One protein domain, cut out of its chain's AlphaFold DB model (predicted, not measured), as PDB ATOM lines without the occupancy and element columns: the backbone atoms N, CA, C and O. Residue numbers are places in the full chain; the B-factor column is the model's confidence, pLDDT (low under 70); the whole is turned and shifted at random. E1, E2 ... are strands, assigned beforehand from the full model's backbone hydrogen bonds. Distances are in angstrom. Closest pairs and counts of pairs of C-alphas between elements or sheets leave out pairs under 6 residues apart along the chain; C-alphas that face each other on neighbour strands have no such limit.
ATOM      1  N   LEU A   3     -45.100   4.592  23.483       90.19
ATOM      2  CA  LEU A   3     -45.211   5.851  24.215       90.19
ATOM      3  C   LEU A   3     -44.140   5.873  25.307       90.19
ATOM      4  O   LEU A   3     -43.960   4.887  26.020       90.19
ATOM      5  N   SER A   4     -43.429   6.988  25.424       86.00
ATOM      6  CA  SER A   4     -42.473   7.240  26.501       86.00
ATOM      7  C   SER A   4     -42.761   8.610  27.095       86.00
ATOM      8  O   SER A   4     -42.817   9.593  26.356       86.00
ATOM      9  N   LEU A   5     -42.960   8.665  28.410       85.12
ATOM     10  CA  LEU A   5     -43.206   9.890  29.165       85.12
ATOM     11  C   LEU A   5     -42.121  10.050  30.232       85.12
ATOM     12  O   LEU A   5     -41.665   9.076  30.829       85.12
ATOM     13  N   ARG A   6     -41.715  11.292  30.459       80.56
ATOM     14  CA  ARG A   6     -40.778  11.739  31.481       80.56
ATOM     15  C   ARG A   6     -41.453  12.849  32.269       80.56
ATOM     16  O   ARG A   6     -41.990  13.788  31.682       80.56
ATOM     17  N   PHE A   7     -41.406  12.722  33.586       78.50
ATOM     18  CA  PHE A   7     -41.935  13.703  34.522       78.50
ATOM     19  C   PHE A   7     -40.755  14.437  35.144       78.50
ATOM     20  O   PHE A   7     -39.786  13.799  35.562       78.50
ATOM     21  N   ALA A   8     -40.814  15.764  35.163       73.44
ATOM     22  CA  ALA A   8     -39.778  16.557  35.806       73.44
ATOM     23  C   ALA A   8     -39.865  16.387  37.333       73.44
ATOM     24  O   ALA A   8     -40.956  16.346  37.898       73.44
ATOM     25  N   ALA A   9     -38.715  16.282  38.001       72.75
ATOM     26  CA  ALA A   9     -38.639  16.296  39.466       72.75
ATOM     27  C   ALA A   9     -38.561  17.728  40.026       72.75
ATOM     28  O   ALA A   9     -38.903  17.976  41.182       72.75
ATOM     29  N   VAL A  10     -38.128  18.673  39.190       72.38
ATOM     30  CA  VAL A  10     -37.974  20.089  39.517       72.38
ATOM     31  C   VAL A  10     -38.601  20.912  38.396       72.38
ATOM     32  O   VAL A  10     -38.482  20.550  37.228       72.38
ATOM     33  N   TRP A  11     -39.278  21.997  38.755       73.94
ATOM     34  CA  TRP A  11     -39.809  22.997  37.821       73.94
ATOM     35  C   TRP A  11     -39.385  24.396  38.268       73.94
ATOM     36  O   TRP A  11     -39.231  24.644  39.465       73.94
ATOM     37  N   SER A  12     -39.198  25.305  37.314       74.38
ATOM     38  CA  SER A  12     -38.815  26.700  37.565       74.38
ATOM     39  C   SER A  12     -39.658  27.646  36.711       74.38
ATOM     40  O   SER A  12     -40.418  27.209  35.845       74.38
ATOM     41  N   ILE A  13     -39.525  28.959  36.917       74.81
ATOM     42  CA  ILE A  13     -40.203  29.940  36.059       74.81
ATOM     43  C   ILE A  13     -39.765  29.856  34.589       74.81
ATOM     44  O   ILE A  13     -40.569  30.165  33.716       74.81
ATOM     45  N   ARG A  14     -38.524  29.426  34.316       73.69
ATOM     46  CA  ARG A  14     -37.961  29.312  32.958       73.69
ATOM     47  C   ARG A  14     -38.280  27.980  32.288       73.69
ATOM     48  O   ARG A  14     -38.422  27.942  31.071       73.69
ATOM     49  N   ASP A  15     -38.401  26.909  33.069       71.31
ATOM     50  CA  ASP A  15     -38.779  25.589  32.570       71.31
ATOM     51  C   ASP A  15     -40.049  25.094  33.262       71.31
ATOM     52  O   ASP A  15     -40.020  24.503  34.346       71.31
ATOM     53  N   THR A  16     -41.186  25.346  32.612       65.88
ATOM     54  CA  THR A  16     -42.500  24.892  33.082       65.88
ATOM     55  C   THR A  16     -42.918  23.553  32.473       65.88
ATOM     56  O   THR A  16     -44.091  23.185  32.587       65.88
ATOM     57  N   ASN A  17     -42.021  22.841  31.775       65.88
ATOM     58  CA  ASN A  17     -42.342  21.540  31.192       65.88
ATOM     59  C   ASN A  17     -42.402  20.479  32.293       65.88
ATOM     60  O   ASN A  17     -41.409  19.845  32.636       65.88
ATOM     61  N   ASN A  18     -43.590  20.252  32.841       66.69
ATOM     62  CA  ASN A  18     -43.792  19.234  33.872       66.69
ATOM     63  C   ASN A  18     -43.799  17.803  33.299       66.69
ATOM     64  O   ASN A  18     -43.439  16.853  33.999       66.69
ATOM     65  N   ILE A  19     -44.185  17.645  32.027       72.06
ATOM     66  CA  ILE A  19     -44.260  16.364  31.321       72.06
ATOM     67  C   ILE A  19     -43.691  16.528  29.913       72.06
ATOM     68  O   ILE A  19     -44.189  17.315  29.104       72.06
ATOM     69  N   ALA A  20     -42.686  15.721  29.596       78.50
ATOM     70  CA  ALA A  20     -42.121  15.609  28.261       78.50
ATOM     71  C   ALA A  20     -42.159  14.153  27.810       78.50
ATOM     72  O   ALA A  20     -42.010  13.230  28.604       78.50
ATOM     73  N   GLY A  21     -42.337  13.912  26.524       84.25
ATOM     74  CA  GLY A  21     -42.411  12.554  26.025       84.25
ATOM     75  C   GLY A  21     -42.326  12.473  24.524       84.25
ATOM     76  O   GLY A  21     -42.137  13.466  23.820       84.25
ATOM     77  N   TYR A  22     -42.463  11.258  24.026       87.12
ATOM     78  CA  TYR A  22     -42.598  11.032  22.605       87.12
ATOM     79  C   TYR A  22     -43.431   9.793  22.324       87.12
ATOM     80  O   TYR A  22     -43.440   8.819  23.082       87.12
ATOM     81  N   ILE A  23     -44.091   9.838  21.177       89.56
ATOM     82  CA  ILE A  23     -44.718   8.688  20.553       89.56
ATOM     83  C   ILE A  23     -43.840   8.300  19.370       89.56
ATOM     84  O   ILE A  23     -43.496   9.142  18.541       89.56
ATOM     85  N   SER A  24     -43.472   7.028  19.275       90.88
ATOM     86  CA  SER A  24     -42.774   6.494  18.108       90.88
ATOM     87  C   SER A  24     -43.487   5.280  17.531       90.88
ATOM     88  O   SER A  24     -44.127   4.496  18.249       90.88
ATOM     89  N   SER A  25     -43.353   5.086  16.219       88.69
ATOM     90  CA  SER A  25     -43.731   3.818  15.604       88.69
ATOM     91  C   SER A  25     -42.797   2.700  16.078       88.69
ATOM     92  O   SER A  25     -41.642   2.941  16.420       88.69
ATOM     93  N   ASN A  26     -43.328   1.476  16.143       86.94
ATOM     94  CA  ASN A  26     -42.531   0.266  16.399       86.94
ATOM     95  C   ASN A  26     -42.252  -0.508  15.098       86.94
ATOM     96  O   ASN A  26     -41.781  -1.637  15.138       86.94
ATOM     97  N   LYS A  27     -42.636   0.067  13.952       83.94
ATOM     98  CA  LYS A  27     -42.403  -0.497  12.624       83.94
ATOM     99  C   LYS A  27     -41.151   0.127  12.010       83.94
ATOM    100  O   LYS A  27     -40.805   1.257  12.351       83.94
ATOM    101  N   ASN A  28     -40.514  -0.594  11.088       82.56
ATOM    102  CA  ASN A  28     -39.438  -0.042  10.265       82.56
ATOM    103  C   ASN A  28     -39.990   0.970   9.252       82.56
ATOM    104  O   ASN A  28     -41.165   0.893   8.888       82.56
ATOM    105  N   ARG A  29     -39.134   1.895   8.798       83.19
ATOM    106  CA  ARG A  29     -39.504   2.997   7.887       83.19
ATOM    107  C   ARG A  29     -40.178   2.534   6.598       83.19
ATOM    108  O   ARG A  29     -41.052   3.229   6.099       83.19
ATOM    109  N   ASP A  30     -39.824   1.346   6.128       85.94
ATOM    110  CA  ASP A  30     -40.271   0.818   4.838       85.94
ATOM    111  C   ASP A  30     -41.658   0.148   4.890       85.94
ATOM    112  O   ASP A  30     -42.191  -0.267   3.865       85.94
ATOM    113  N   PHE A  31     -42.272   0.030   6.076       84.75
ATOM    114  CA  PHE A  31     -43.575  -0.619   6.247       84.75
ATOM    115  C   PHE A  31     -44.730   0.382   6.321       84.75
ATOM    116  O   PHE A  31     -44.661   1.408   7.005       84.75
ATOM    117  N   SER A  32     -45.867   0.018   5.719       78.25
ATOM    118  CA  SER A  32     -47.102   0.798   5.824       78.25
ATOM    119  C   SER A  32     -47.544   0.950   7.294       78.25
ATOM    120  O   SER A  32     -47.652  -0.015   8.071       78.25
ATOM    121  N   GLY A  33     -47.747   2.203   7.715       77.00
ATOM    122  CA  GLY A  33     -48.045   2.577   9.104       77.00
ATOM    123  C   GLY A  33     -46.828   2.959   9.963       77.00
ATOM    124  O   GLY A  33     -46.961   3.058  11.187       77.00
ATOM    125  N   TYR A  34     -45.644   3.165   9.373       86.00
ATOM    126  CA  TYR A  34     -44.588   3.954  10.014       86.00
ATOM    127  C   TYR A  34     -45.012   5.427  10.126       86.00
ATOM    128  O   TYR A  34     -45.665   5.971   9.241       86.00
ATOM    129  N   PHE A  35     -44.631   6.064  11.229       86.25
ATOM    130  CA  PHE A  35     -44.740   7.504  11.418       86.25
ATOM    131  C   PHE A  35     -43.518   7.986  12.200       86.25
ATOM    132  O   PHE A  35     -43.007   7.273  13.076       86.25
ATOM    133  N   ASP A  36     -43.056   9.191  11.868       83.25
ATOM    134  CA  ASP A  36     -41.924   9.815  12.542       83.25
ATOM    135  C   ASP A  36     -42.239  10.141  13.999       83.25
ATOM    136  O   ASP A  36     -43.390  10.264  14.414       83.25
ATOM    137  N   ARG A  37     -41.185  10.254  14.807       84.88
ATOM    138  CA  ARG A  37     -41.321  10.485  16.243       84.88
ATOM    139  C   ARG A  37     -42.077  11.791  16.505       84.88
ATOM    140  O   ARG A  37     -41.581  12.870  16.196       84.88
ATOM    141  N   ILE A  38     -43.217  11.682  17.176       84.56
ATOM    142  CA  ILE A  38     -44.029  12.822  17.601       84.56
ATOM    143  C   ILE A  38     -43.576  13.212  19.006       84.56
ATOM    144  O   ILE A  38     -43.647  12.393  19.925       84.56
ATOM    145  N   GLN A  39     -43.087  14.439  19.183       81.75
ATOM    146  CA  GLN A  39     -42.736  14.958  20.506       81.75
ATOM    147  C   GLN A  39     -43.990  15.425  21.244       81.75
ATOM    148  O   GLN A  39     -44.828  16.122  20.681       81.75
ATOM    149  N   LEU A  40     -44.090  15.062  22.520       76.94
ATOM    150  CA  LEU A  40     -45.119  15.537  23.433       76.94
ATOM    151  C   LEU A  40     -44.462  16.449  24.464       76.94
ATOM    152  O   LEU A  40     -43.482  16.061  25.101       76.94
ATOM    153  N   ARG A  41     -45.004  17.649  24.643       67.88
ATOM    154  CA  ARG A  41     -44.615  18.566  25.716       67.88
ATOM    155  C   ARG A  41     -45.874  19.146  26.327       67.88
ATOM    156  O   ARG A  41     -46.764  19.580  25.597       67.88
ATOM    157  N   SER A  42     -45.953  19.117  27.650       65.56
ATOM    158  CA  SER A  42     -46.987  19.826  28.384       65.56
ATOM    159  C   SER A  42     -46.413  21.147  28.870       65.56
ATOM    160  O   SER A  42     -45.441  21.167  29.621       65.56
ATOM    161  N   TYR A  43     -47.021  22.236  28.411       57.19
ATOM    162  CA  TYR A  43     -46.760  23.576  28.906       57.19
ATOM    163  C   TYR A  43     -47.909  23.954  29.832       57.19
ATOM    164  O   TYR A  43     -49.067  23.973  29.411       57.19
ATOM    165  N   GLY A  44     -47.597  24.254  31.088       52.09
ATOM    166  CA  GLY A  44     -48.536  24.948  31.955       52.09
ATOM    167  C   GLY A  44     -48.686  24.380  33.358       52.09
ATOM    168  O   GLY A  44     -48.455  23.211  33.655       52.09
TER     169      GLY A  44
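Overview. This is residues 3 to 44 of the 404 residues of an uncharacterized protein of Hevea brasiliensis (UniProt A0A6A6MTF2). The domain is a narrow ribbon of three antiparallel strands side by side, E1, E2 and E3, drawn out at both ends by loops: residues 8 to 16 turn back beyond one end of the sheet, and the longer loop of residues 25 to 37 reaches out beyond the other. No helix covers either face, and the two loops together with the strands make a thin rod whose C-alphas span 43 by 14 by 11 A. The printed part has 42 residues with no named helix and three named strands, in the order E1, E2, E3 both along the chain and across the sheet. The class is all strand, though under half of the residues, 19 of 42, are in named elements. The whole is only just extended, close to loose, with a radius of gyration of the C-alphas of 13.9 A.

Along the chain. The printed part opens with E1, residues 3 to 7, from Leu 3 to Phe 7, which measures 13.4 A from first to last C-alpha. Its first C-alpha is at (-45.211, 5.851, 24.215). After residues 8 to 16 comes E2, residues 17 to 24, from Asn 17 to Ser 24, the longest strand with 8 residues and 19.9 A from first to last C-alpha. C-alpha 17 is at (-42.342, 21.540, 31.192) and C-alpha 24 at (-42.774, 6.494, 18.108), and E2 runs toward smaller y and z. Residues 25 to 37 hold no named element. E3 follows with residues 38 to 43, from Ile 38 to Tyr 43, 15.8 A long, and ends with C-alpha 43 at (-46.760, 23.576, 28.906). Gly 44 is the last printed residue.

Arrangement. The three strands form one sheet in the order E1, E2, E3, with E1 and E3 as edge strands and E2 as the inner strand. They make a meander, strands in a row with no named helix between, each the antiparallel neighbour of the one before. E1 and E2 are a hairpin, with 166 degrees between their N-to-C directions. Among their C-alphas that face each other are those of Leu 5 and Gly 21, 4.2 A apart, and those of Phe 7 and Ile 19, 4.8 A apart. Across this pair N 6 and O 20 are within hydrogen-bond range at 2.7 A, and N 22 and O 4 at 2.9 A. E2 and E3 are also a hairpin, again with 166 degrees between their N-to-C directions. Among their C-alphas that face each other are those of Tyr 22 and Gln 39, 4.5 A apart, and those of Asn 17 and Tyr 43, 5.4 A apart. Here N 21 and O 40 are within hydrogen-bond range at 2.8 A, and N 42 and O 19 at 2.9 A. The sheet's C-alphas lie up to 2.8 A off the best plane through all of them.

Size, cuts and confidence. The two C-alphas farthest apart are those of Ile 13 and Phe 31, 42.8 A, one in each loop, while the first and last printed C-alphas, of Leu 3 and Gly 44, are 20.9 A apart. The link from E1 to E2, of 9 residues, is short. The link from E2 to E3, of 13 residues, is long, and its C-alphas lie 8 to 23 A from the mean of all C-alphas. The printed part has no cut from residue 3 to residue 44. The mean pLDDT of the printed part is 78.2, and the model's confidence is low, under 70, at residues 16 to 18 and 41 to 44.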